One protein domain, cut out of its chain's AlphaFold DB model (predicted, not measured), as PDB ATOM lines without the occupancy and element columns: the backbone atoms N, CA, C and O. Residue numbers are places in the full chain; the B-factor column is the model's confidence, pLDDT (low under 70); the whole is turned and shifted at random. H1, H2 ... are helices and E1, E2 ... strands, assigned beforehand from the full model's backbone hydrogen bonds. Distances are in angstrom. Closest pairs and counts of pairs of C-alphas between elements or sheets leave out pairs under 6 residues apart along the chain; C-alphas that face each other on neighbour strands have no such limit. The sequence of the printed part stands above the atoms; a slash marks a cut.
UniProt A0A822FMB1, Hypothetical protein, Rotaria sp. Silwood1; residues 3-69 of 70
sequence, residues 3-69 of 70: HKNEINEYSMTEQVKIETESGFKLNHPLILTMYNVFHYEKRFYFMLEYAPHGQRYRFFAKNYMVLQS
ATOM      1  N   HIS A   3      77.017  72.450 137.493       85.00
ATOM      2  CA  HIS A   3      77.296  72.985 136.163       85.00
ATOM      3  C   HIS A   3      76.174  72.629 135.186       85.00
ATOM      4  O   HIS A   3      75.765  71.479 135.078       85.00
ATOM      5  N   LYS A   4      75.702  73.621 134.422       84.38
ATOM      6  CA  LYS A   4      74.628  73.425 133.431       84.38
ATOM      7  C   LYS A   4      75.003  72.421 132.341       84.38
ATOM      8  O   LYS A   4      74.145  71.680 131.878       84.38
ATOM      9  N   ASN A   5      76.279  72.391 131.963       85.81
ATOM     10  CA  ASN A   5      76.775  71.466 130.949       85.81
ATOM     11  C   ASN A   5      76.681  70.012 131.426       85.81
ATOM     12  O   ASN A   5      76.171  69.189 130.682       85.81
ATOM     13  N   GLU A   6      77.074  69.727 132.671       84.38
ATOM     14  CA  GLU A   6      76.990  68.381 133.262       84.38
ATOM     15  C   GLU A   6      75.532  67.923 133.385       84.38
ATOM     16  O   GLU A   6      75.197  66.801 133.029       84.38
ATOM     17  N   ILE A   7      74.632  68.813 133.819       84.00
ATOM     18  CA  ILE A   7      73.198  68.497 133.926       84.00
ATOM     19  C   ILE A   7      72.627  68.082 132.564       84.00
ATOM     20  O   ILE A   7      71.879  67.110 132.483       84.00
ATOM     21  N   ASN A   8      72.989  68.803 131.500       84.12
ATOM     22  CA  ASN A   8      72.535  68.491 130.149       84.12
ATOM     23  C   ASN A   8      73.191  67.219 129.597       84.12
ATOM     24  O   ASN A   8      72.506  66.410 128.979       84.12
ATOM     25  N   GLU A   9      74.491  67.030 129.829       89.69
ATOM     26  CA  GLU A   9      75.245  65.851 129.385       89.69
ATOM     27  C   GLU A   9      74.680  64.559 129.987       89.69
ATOM     28  O   GLU A   9      74.485  63.575 129.277       89.69
ATOM     29  N   TYR A  10      74.322  64.584 131.272       88.94
ATOM     30  CA  TYR A  10      73.737  63.439 131.969       88.94
ATOM     31  C   TYR A  10      72.201  63.387 131.908       88.94
ATOM     32  O   TYR A  10      71.595  62.553 132.575       88.94
ATOM     33  N   SER A  11      71.548  64.256 131.122       87.12
ATOM     34  CA  SER A  11      70.076  64.353 131.033       87.12
ATOM     35  C   SER A  11      69.368  64.508 132.394       87.12
ATOM     36  O   SER A  11      68.238  64.064 132.577       87.12
ATOM     37  N   MET A  12      70.012  65.161 133.367       88.06
ATOM     38  CA  MET A  12      69.529  65.283 134.753       88.06
ATOM     39  C   MET A  12      68.613  66.494 134.990       88.06
ATOM     40  O   MET A  12      68.250  66.794 136.128       88.06
ATOM     41  N   THR A  13      68.244  67.227 133.940       85.56
ATOM     42  CA  THR A  13      67.521  68.507 134.038       85.56
ATOM     43  C   THR A  13      66.199  68.386 134.794       85.56
ATOM     44  O   THR A  13      65.867  69.245 135.611       85.56
ATOM     45  N   GLU A  14      65.454  67.307 134.554       86.44
ATOM     46  CA  GLU A  14      64.161  67.067 135.196       86.44
ATOM     47  C   GLU A  14      64.313  66.709 136.680       86.44
ATOM     48  O   GLU A  14      63.621  67.278 137.524       86.44
ATOM     49  N   GLN A  15      65.290  65.863 137.020       87.06
ATOM     50  CA  GLN A  15      65.596  65.516 138.410       87.06
ATOM     51  C   GLN A  15      66.011  66.750 139.214       87.06
ATOM     52  O   GLN A  15      65.472  66.992 140.290       87.06
ATOM     53  N   VAL A  16      66.918  67.572 138.674       85.81
ATOM     54  CA  VAL A  16      67.373  68.797 139.349       85.81
ATOM     55  C   VAL A  16      66.202  69.746 139.607       85.81
ATOM     56  O   VAL A  16      66.138  70.370 140.669       85.81
ATOM     57  N   LYS A  17      65.251  69.838 138.671       86.56
ATOM     58  CA  LYS A  17      64.036  70.637 138.845       86.56
ATOM     59  C   LYS A  17      63.165  70.093 139.981       86.56
ATOM     60  O   LYS A  17      62.806  70.855 140.876       86.56
ATOM     61  N   ILE A  18      62.882  68.790 139.986       88.00
ATOM     62  CA  ILE A  18      62.064  68.134 141.019       88.00
ATOM     63  C   ILE A  18      62.706  68.257 142.404       88.00
ATOM     64  O   ILE A  18      62.019  68.578 143.376       88.00
ATOM     65  N   GLU A  19      64.011  68.016 142.511       85.19
ATOM     66  CA  GLU A  19      64.745  68.121 143.774       85.19
ATOM     67  C   GLU A  19      64.745  69.555 144.301       85.19
ATOM     68  O   GLU A  19      64.530  69.772 145.492       85.19
ATOM     69  N   THR A  20      64.915  70.535 143.412       82.00
ATOM     70  CA  THR A  20      64.842  71.952 143.779       82.00
ATOM     71  C   THR A  20      63.446  72.303 144.298       82.00
ATOM     72  O   THR A  20      63.310  72.834 145.399       82.00
ATOM     73  N   GLU A  21      62.390  71.957 143.558       84.88
ATOM     74  CA  GLU A  21      61.001  72.222 143.957       84.88
ATOM     75  C   GLU A  21      60.602  71.506 145.254       84.88
ATOM     76  O   GLU A  21      59.868  72.071 146.068       84.88
ATOM     77  N   SER A  22      61.072  70.275 145.460       80.50
ATOM     78  CA  SER A  22      60.814  69.520 146.688       80.50
ATOM     79  C   SER A  22      61.575  70.122 147.865       80.50
ATOM     80  O   SER A  22      60.984  70.331 148.920       80.50
ATOM     81  N   GLY A  23      62.847  70.477 147.671       77.62
ATOM     82  CA  GLY A  23      63.693  71.104 148.687       77.62
ATOM     83  C   GLY A  23      63.113  72.407 149.235       77.62
ATOM     84  O   GLY A  23      63.159  72.632 150.439       77.62
ATOM     85  N   PHE A  24      62.481  73.217 148.382       84.31
ATOM     86  CA  PHE A  24      61.787  74.439 148.800       84.31
ATOM     87  C   PHE A  24      60.540  74.206 149.663       84.31
ATOM     88  O   PHE A  24      60.150  75.083 150.431       84.31
ATOM     89  N   LYS A  25      59.881  73.053 149.521       82.50
ATOM     90  CA  LYS A  25      58.645  72.724 150.250       82.50
ATOM     91  C   LYS A  25      58.915  72.057 151.600       82.50
ATOM     92  O   LYS A  25      57.994  71.931 152.405       82.50
ATOM     93  N   LEU A  26      60.146  71.614 151.854       83.62
ATOM     94  CA  LEU A  26      60.521  70.969 153.107       83.62
ATOM     95  C   LEU A  26      60.755  72.030 154.186       83.62
ATOM     96  O   LEU A  26      61.693  72.814 154.112       83.62
ATOM     97  N   ASN A  27      59.903  72.022 155.211       82.06
ATOM     98  CA  ASN A  27      60.052  72.855 156.400       82.06
ATOM     99  C   ASN A  27      59.979  71.963 157.643       82.06
ATOM    100  O   ASN A  27      58.901  71.710 158.183       82.06
ATOM    101  N   HIS A  28      61.124  71.405 158.037       89.19
ATOM    102  CA  HIS A  28      61.224  70.483 159.164       89.19
ATOM    103  C   HIS A  28      62.560  70.679 159.897       89.19
ATOM    104  O   HIS A  28      63.593  70.718 159.237       89.19
ATOM    105  N   PRO A  29      62.591  70.702 161.244       86.00
ATOM    106  CA  PRO A  29      63.788  71.043 162.032       86.00
ATOM    107  C   PRO A  29      64.989  70.098 161.860       86.00
ATOM    108  O   PRO A  29      66.096  70.423 162.271       86.00
ATOM    109  N   LEU A  30      64.782  68.906 161.295       87.44
ATOM    110  CA  LEU A  30      65.845  67.925 161.026       87.44
ATOM    111  C   LEU A  30      66.252  67.848 159.548       87.44
ATOM    112  O   LEU A  30      67.081  67.012 159.189       87.44
ATOM    113  N   ILE A  31      65.649  68.668 158.689       88.31
ATOM    114  CA  ILE A  31      65.946  68.722 157.260       88.31
ATOM    115  C   ILE A  31      66.595  70.070 156.980       88.31
ATOM    116  O   ILE A  31      66.092  71.100 157.409       88.31
ATOM    117  N   LEU A  32      67.713  70.055 156.254       89.00
ATOM    118  CA  LEU A  32      68.403  71.277 155.863       89.00
ATOM    119  C   LEU A  32      67.485  72.134 154.985       89.00
ATOM    120  O   LEU A  32      67.066  71.688 153.913       89.00
ATOM    121  N   THR A  33      67.212  73.362 155.416       89.12
ATOM    122  CA  THR A  33      66.304  74.250 154.686       89.12
ATOM    123  C   THR A  33      66.991  74.854 153.459       89.12
ATOM    124  O   THR A  33      68.117  75.355 153.540       89.12
ATOM    125  N   MET A  34      66.304  74.847 152.314       90.81
ATOM    126  CA  MET A  34      66.724  75.558 151.104       90.81
ATOM    127  C   MET A  34      65.957  76.878 150.995       90.81
ATOM    128  O   MET A  34      64.748  76.883 150.790       90.81
ATOM    129  N   TYR A  35      66.660  78.005 151.127       89.62
ATOM    130  CA  TYR A  35      66.040  79.332 151.106       89.62
ATOM    131  C   TYR A  35      65.845  79.878 149.699       89.62
ATOM    132  O   TYR A  35      64.856  80.556 149.434       89.62
ATOM    133  N   ASN A  36      66.810  79.647 148.805       88.94
ATOM    134  CA  ASN A  36      66.756  80.161 147.440       88.94
ATOM    135  C   ASN A  36      67.655  79.361 146.490       88.94
ATOM    136  O   ASN A  36      68.634  78.743 146.910       88.94
ATOM    137  N   VAL A  37      67.358  79.432 145.195       87.88
ATOM    138  CA  VAL A  37      68.176  78.899 144.109       87.88
ATOM    139  C   VAL A  37      68.264  79.963 143.035       87.88
ATOM    140  O   VAL A  37      67.253  80.446 142.536       87.88
ATOM    141  N   PHE A  38      69.485  80.318 142.662       90.69
ATOM    142  CA  PHE A  38      69.735  81.254 141.577       90.69
ATOM    143  C   PHE A  38      70.773  80.679 140.625       90.69
ATOM    144  O   PHE A  38      71.596  79.836 140.986       90.69
ATOM    145  N   HIS A  39      70.737  81.129 139.377       85.50
ATOM    146  CA  HIS A  39      71.661  80.661 138.360       85.50
ATOM    147  C   HIS A  39      72.323  81.824 137.639       85.50
ATOM    148  O   HIS A  39      71.682  82.811 137.289       85.50
ATOM    149  N   TYR A  40      73.600  81.647 137.331       89.12
ATOM    150  CA  TYR A  40      74.322  82.485 136.379       89.12
ATOM    151  C   TYR A  40      74.632  81.668 135.124       89.12
ATOM    152  O   TYR A  40      74.215  80.509 135.012       89.12
ATOM    153  N   GLU A  41      75.327  82.274 134.162       86.75
ATOM    154  CA  GLU A  41      75.564  81.744 132.813       86.75
ATOM    155  C   GLU A  41      75.770  80.226 132.774       86.75
ATOM    156  O   GLU A  41      75.011  79.530 132.106       86.75
ATOM    157  N   LYS A  42      76.711  79.694 133.567       88.56
ATOM    158  CA  LYS A  42      77.116  78.276 133.506       88.56
ATOM    159  C   LYS A  42      76.771  77.442 134.743       88.56
ATOM    160  O   LYS A  42      77.020  76.237 134.731       88.56
ATOM    161  N   ARG A  43      76.265  78.046 135.826       86.81
ATOM    162  CA  ARG A  43      76.168  77.378 137.141       86.81
ATOM    163  C   ARG A  43      74.885  77.703 137.897       86.81
ATOM    164  O   ARG A  43      74.404  78.835 137.839       86.81
ATOM    165  N   PHE A  44      74.406  76.720 138.653       87.38
ATOM    166  CA  PHE A  44      73.370  76.866 139.674       87.38
ATOM    167  C   PHE A  44      73.992  76.983 141.071       87.38
ATOM    168  O   PHE A  44      74.921  76.243 141.427       87.38
ATOM    169  N   TYR A  45      73.440  77.895 141.863       88.88
ATOM    170  CA  TYR A  45      73.798  78.157 143.249       88.88
ATOM    171  C   TYR A  45      72.584  77.932 144.145       88.88
ATOM    172  O   TYR A  45      71.488  78.399 143.844       88.88
ATOM    173  N   PHE A  46      72.810  77.238 145.257       89.75
ATOM    174  CA  PHE A  46      71.806  76.970 146.279       89.75
ATOM    175  C   PHE A  46      72.148  77.792 147.515       89.75
ATOM    176  O   PHE A  46      73.285  77.749 147.992       89.75
ATOM    177  N   MET A  47      71.173  78.529 148.028       91.44
ATOM    178  CA  MET A  47      71.248  79.224 149.303       91.44
ATOM    179  C   MET A  47      70.592  78.329 150.352       91.44
ATOM    180  O   MET A  47      69.382  78.107 150.322       91.44
ATOM    181  N   LEU A  48      71.415  77.775 151.236       91.19
ATOM    182  CA  LEU A  48      71.026  76.762 152.212       91.19
ATOM    183  C   LEU A  48      71.204  77.293 153.632       91.19
ATOM    184  O   LEU A  48      72.015  78.188 153.877       91.19
ATOM    185  N   GLU A  49      70.480  76.688 154.563       90.69
ATOM    186  CA  GLU A  49      70.736  76.816 155.991       90.69
ATOM    187  C   GLU A  49      72.186  76.445 156.339       90.69
ATOM    188  O   GLU A  49      72.777  75.514 155.784       90.69
ATOM    189  N   TYR A  50      72.782  77.194 157.265       90.94
ATOM    190  CA  TYR A  50      74.133  76.921 157.732       90.94
ATOM    191  C   TYR A  50      74.126  75.823 158.801       90.94
ATOM    192  O   TYR A  50      73.554  76.000 159.873       90.94
ATOM    193  N   ALA A  51      74.815  74.711 158.534       91.31
ATOM    194  CA  ALA A  51      74.993  73.611 159.482       91.31
ATOM    195  C   ALA A  51      76.381  73.688 160.163       91.31
ATOM    196  O   ALA A  51      77.366  73.200 159.594       91.31
ATOM    197  N   PRO A  52      76.499  74.257 161.382       87.38
ATOM    198  CA  PRO A  52      77.791  74.556 162.015       87.38
ATOM    199  C   PRO A  52      78.625  73.313 162.344       87.38
ATOM    200  O   PRO A  52      79.853  73.359 162.345       87.38
ATOM    201  N   HIS A  53      77.971  72.180 162.596       86.56
ATOM    202  CA  HIS A  53      78.636  70.929 162.970       86.56
ATOM    203  C   HIS A  53      79.091  70.089 161.765       86.56
ATOM    204  O   HIS A  53      79.670  69.016 161.938       86.56
ATOM    205  N   GLY A  54      78.855  70.569 160.540       86.50
ATOM    206  CA  GLY A  54      79.212  69.862 159.317       86.50
ATOM    207  C   GLY A  54      78.463  68.538 159.138       86.50
ATOM    208  O   GLY A  54      77.377  68.315 159.671       86.50
ATOM    209  N   GLN A  55      79.033  67.640 158.333       86.69
ATOM    210  CA  GLN A  55      78.386  66.379 157.965       86.69
ATOM    211  C   GLN A  55      78.573  65.307 159.045       86.69
ATOM    212  O   GLN A  55      79.706  64.995 159.423       86.69
ATOM    213  N   ARG A  56      77.480  64.640 159.449       81.75
ATOM    214  CA  ARG A  56      77.521  63.516 160.407       81.75
ATOM    215  C   ARG A  56      78.459  62.388 159.973       81.75
ATOM    216  O   ARG A  56      79.094  61.782 160.827       81.75
ATOM    217  N   TYR A  57      78.605  62.140 158.670       83.62
ATOM    218  CA  TYR A  57      79.567  61.156 158.159       83.62
ATOM    219  C   TYR A  57      80.996  61.434 158.648       83.62
ATOM    220  O   TYR A  57      81.676  60.521 159.107       83.62
ATOM    221  N   ARG A  58      81.436  62.700 158.638       81.31
ATOM    222  CA  ARG A  58      82.776  63.082 159.115       81.31
ATOM    223  C   ARG A  58      82.936  62.845 160.610       81.31
ATOM    224  O   ARG A  58      84.008  62.445 161.053       81.31
ATOM    225  N   PHE A  59      81.869  63.069 161.373       81.25
ATOM    226  CA  PHE A  59      81.852  62.764 162.797       81.25
ATOM    227  C   PHE A  59      82.047  61.263 163.030       81.25
ATOM    228  O   PHE A  59      82.932  60.874 163.786       81.25
ATOM    229  N   PHE A  60      81.289  60.409 162.341       81.25
ATOM    230  CA  PHE A  60      81.446  58.963 162.476       81.25
ATOM    231  C   PHE A  60      82.815  58.482 162.000       81.25
ATOM    232  O   PHE A  60      83.498  57.811 162.763       81.25
ATOM    233  N   ALA A  61      83.265  58.871 160.805       81.31
ATOM    234  CA  ALA A  61      84.570  58.470 160.277       81.31
ATOM    235  C   ALA A  61      85.719  58.789 161.251       81.31
ATOM    236  O   ALA A  61      86.571  57.942 161.501       81.31
ATOM    237  N   LYS A  62      85.694  59.973 161.879       74.81
ATOM    238  CA  LYS A  62      86.685  60.361 162.889       74.81
ATOM    239  C   LYS A  62      86.624  59.475 164.138       74.81
ATOM    240  O   LYS A  62      87.663  59.042 164.620       74.81
ATOM    241  N   ASN A  63      85.429  59.193 164.657       72.38
ATOM    242  CA  ASN A  63      85.273  58.388 165.872       72.38
ATOM    243  C   ASN A  63      85.562  56.895 165.638       72.38
ATOM    244  O   ASN A  63      86.164  56.259 166.496       72.38
ATOM    245  N   TYR A  64      85.210  56.339 164.473       69.62
ATOM    246  CA  TYR A  64      85.556  54.958 164.119       69.62
ATOM    247  C   TYR A  64      87.073  54.760 163.965       69.62
ATOM    248  O   TYR A  64      87.581  53.719 164.366       69.62
ATOM    249  N   MET A  65      87.810  55.758 163.459       60.34
ATOM    250  CA  MET A  65      89.282  55.707 163.415       60.34
ATOM    251  C   MET A  65      89.914  55.739 164.816       60.34
ATOM    252  O   MET A  65      90.895  55.041 165.063       60.34
ATOM    253  N   VAL A  66      89.341  56.509 165.747       59.28
ATOM    254  CA  VAL A  66      89.815  56.585 167.142       59.28
ATOM    255  C   VAL A  66      89.521  55.293 167.914       59.28
ATOM    256  O   VAL A  66      90.334  54.867 168.722       59.28
ATOM    257  N   LEU A  67      88.398  54.624 167.643       59.69
ATOM    258  CA  LEU A  67      88.029  53.376 168.323       59.69
ATOM    259  C   LEU A  67      88.836  52.146 167.875       59.69
ATOM    260  O   LEU A  67      88.846  51.162 168.599       59.69
ATOM    261  N   GLN A  68      89.498  52.176 166.713       56.16
ATOM    262  CA  GLN A  68      90.405  51.095 166.279       56.16
ATOM    263  C   GLN A  68      91.871  51.318 166.677       56.16
ATOM    264  O   GLN A  68      92.724  50.493 166.364       56.16
ATOM    265  N   SER A  69      92.177  52.441 167.328       51.19
ATOM    266  CA  SER A  69      93.521  52.778 167.817       51.19
ATOM    267  C   SER A  69      93.665  52.637 169.342       51.19
ATOM    268  O   SER A  69      94.681  53.054 169.898       51.19
TER     269      SER A  69
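What this domain is: This is residues 3 to 69 of the 70 residues of the protein "Hypothetical protein" of Rotaria sp. Silwood1 (UniProt A0A822FMB1). A small, loose body is made of a two-stranded hairpin, E1 and E2, with H2 running beside it and approaching E1 with its residues 20 to 25, while short H1 lies at the end where the hairpin turns. From the other end of the hairpin a free arm, residues 52 to 69, sticks out with H3 in it and makes much of the length. The printed part has 67 residues with three named helices and two named strands, in the order H1 H2 E1 E2 H3, and the class is mixed, helices and strands. The sheet has the order E1 - E2 and is antiparallel. The whole is elongated, with spans of 48 by 29 by 19 A, and only just extended, close to loose, with a radius of gyration of the C-alphas of 16.4 A.

Where its parts are: H1 is residues 4 to 9, 8.6 A from first to last C-alpha, and begins with C-alpha 4 at (74.628, 73.425, 133.431). H2 is residues 13 to 25, 19.0 A long. E1 is residues 34 to 40, 18.0 A long, with C-alpha 34 at (66.724, 75.558, 151.104). E2 is residues 43 to 48, 15.9 A long. H3 is residues 56 to 67, 16.6 A long, and ends with C-alpha 67 at (88.029, 53.376, 168.323).

How they stand to each other: H1 and H2 are close but not clearly touching, the closest C-alphas being those of Ile 7 and Thr 13, 5.7 A apart. Their lines stand at a steep tilt of 50 degrees, and they run opposite ways. H1 and E2 have their closest C-alphas at Lys 4 and Arg 43, 5.6 A apart. The closest C-alphas of H2 and E1 are those of Phe 24 and Met 34, 5.6 A apart. H2 and E2 are apart. E1 and E2 are a hairpin, antiparallel at 161 degrees, with N 35 and O 47 at 2.8 A and N 45 and O 38 at 2.8 A, within hydrogen-bond range. H3 is apart from H1, H2 and E1. In H1 and H3 every O i to N i+4 pair is within hydrogen-bond range; in H2 it is 8 of 9.

The domain as a whole: The C-alphas of Glu 41 and Ser 69, the two farthest apart, are 48.9 A from each other. Without residues 52 to 69, which stand free, the body of 49 residues spans 35 by 18 by 14 A. The printed part has no cut. The links H1 to H2 and E1 to E2 are tight, those from H2 to E1 and E2 to H3 are short, and no link is long. The mean pLDDT of the printed part is 83.6; residues 64 to 69, of which 64 to 67 belong to H3, are under 70.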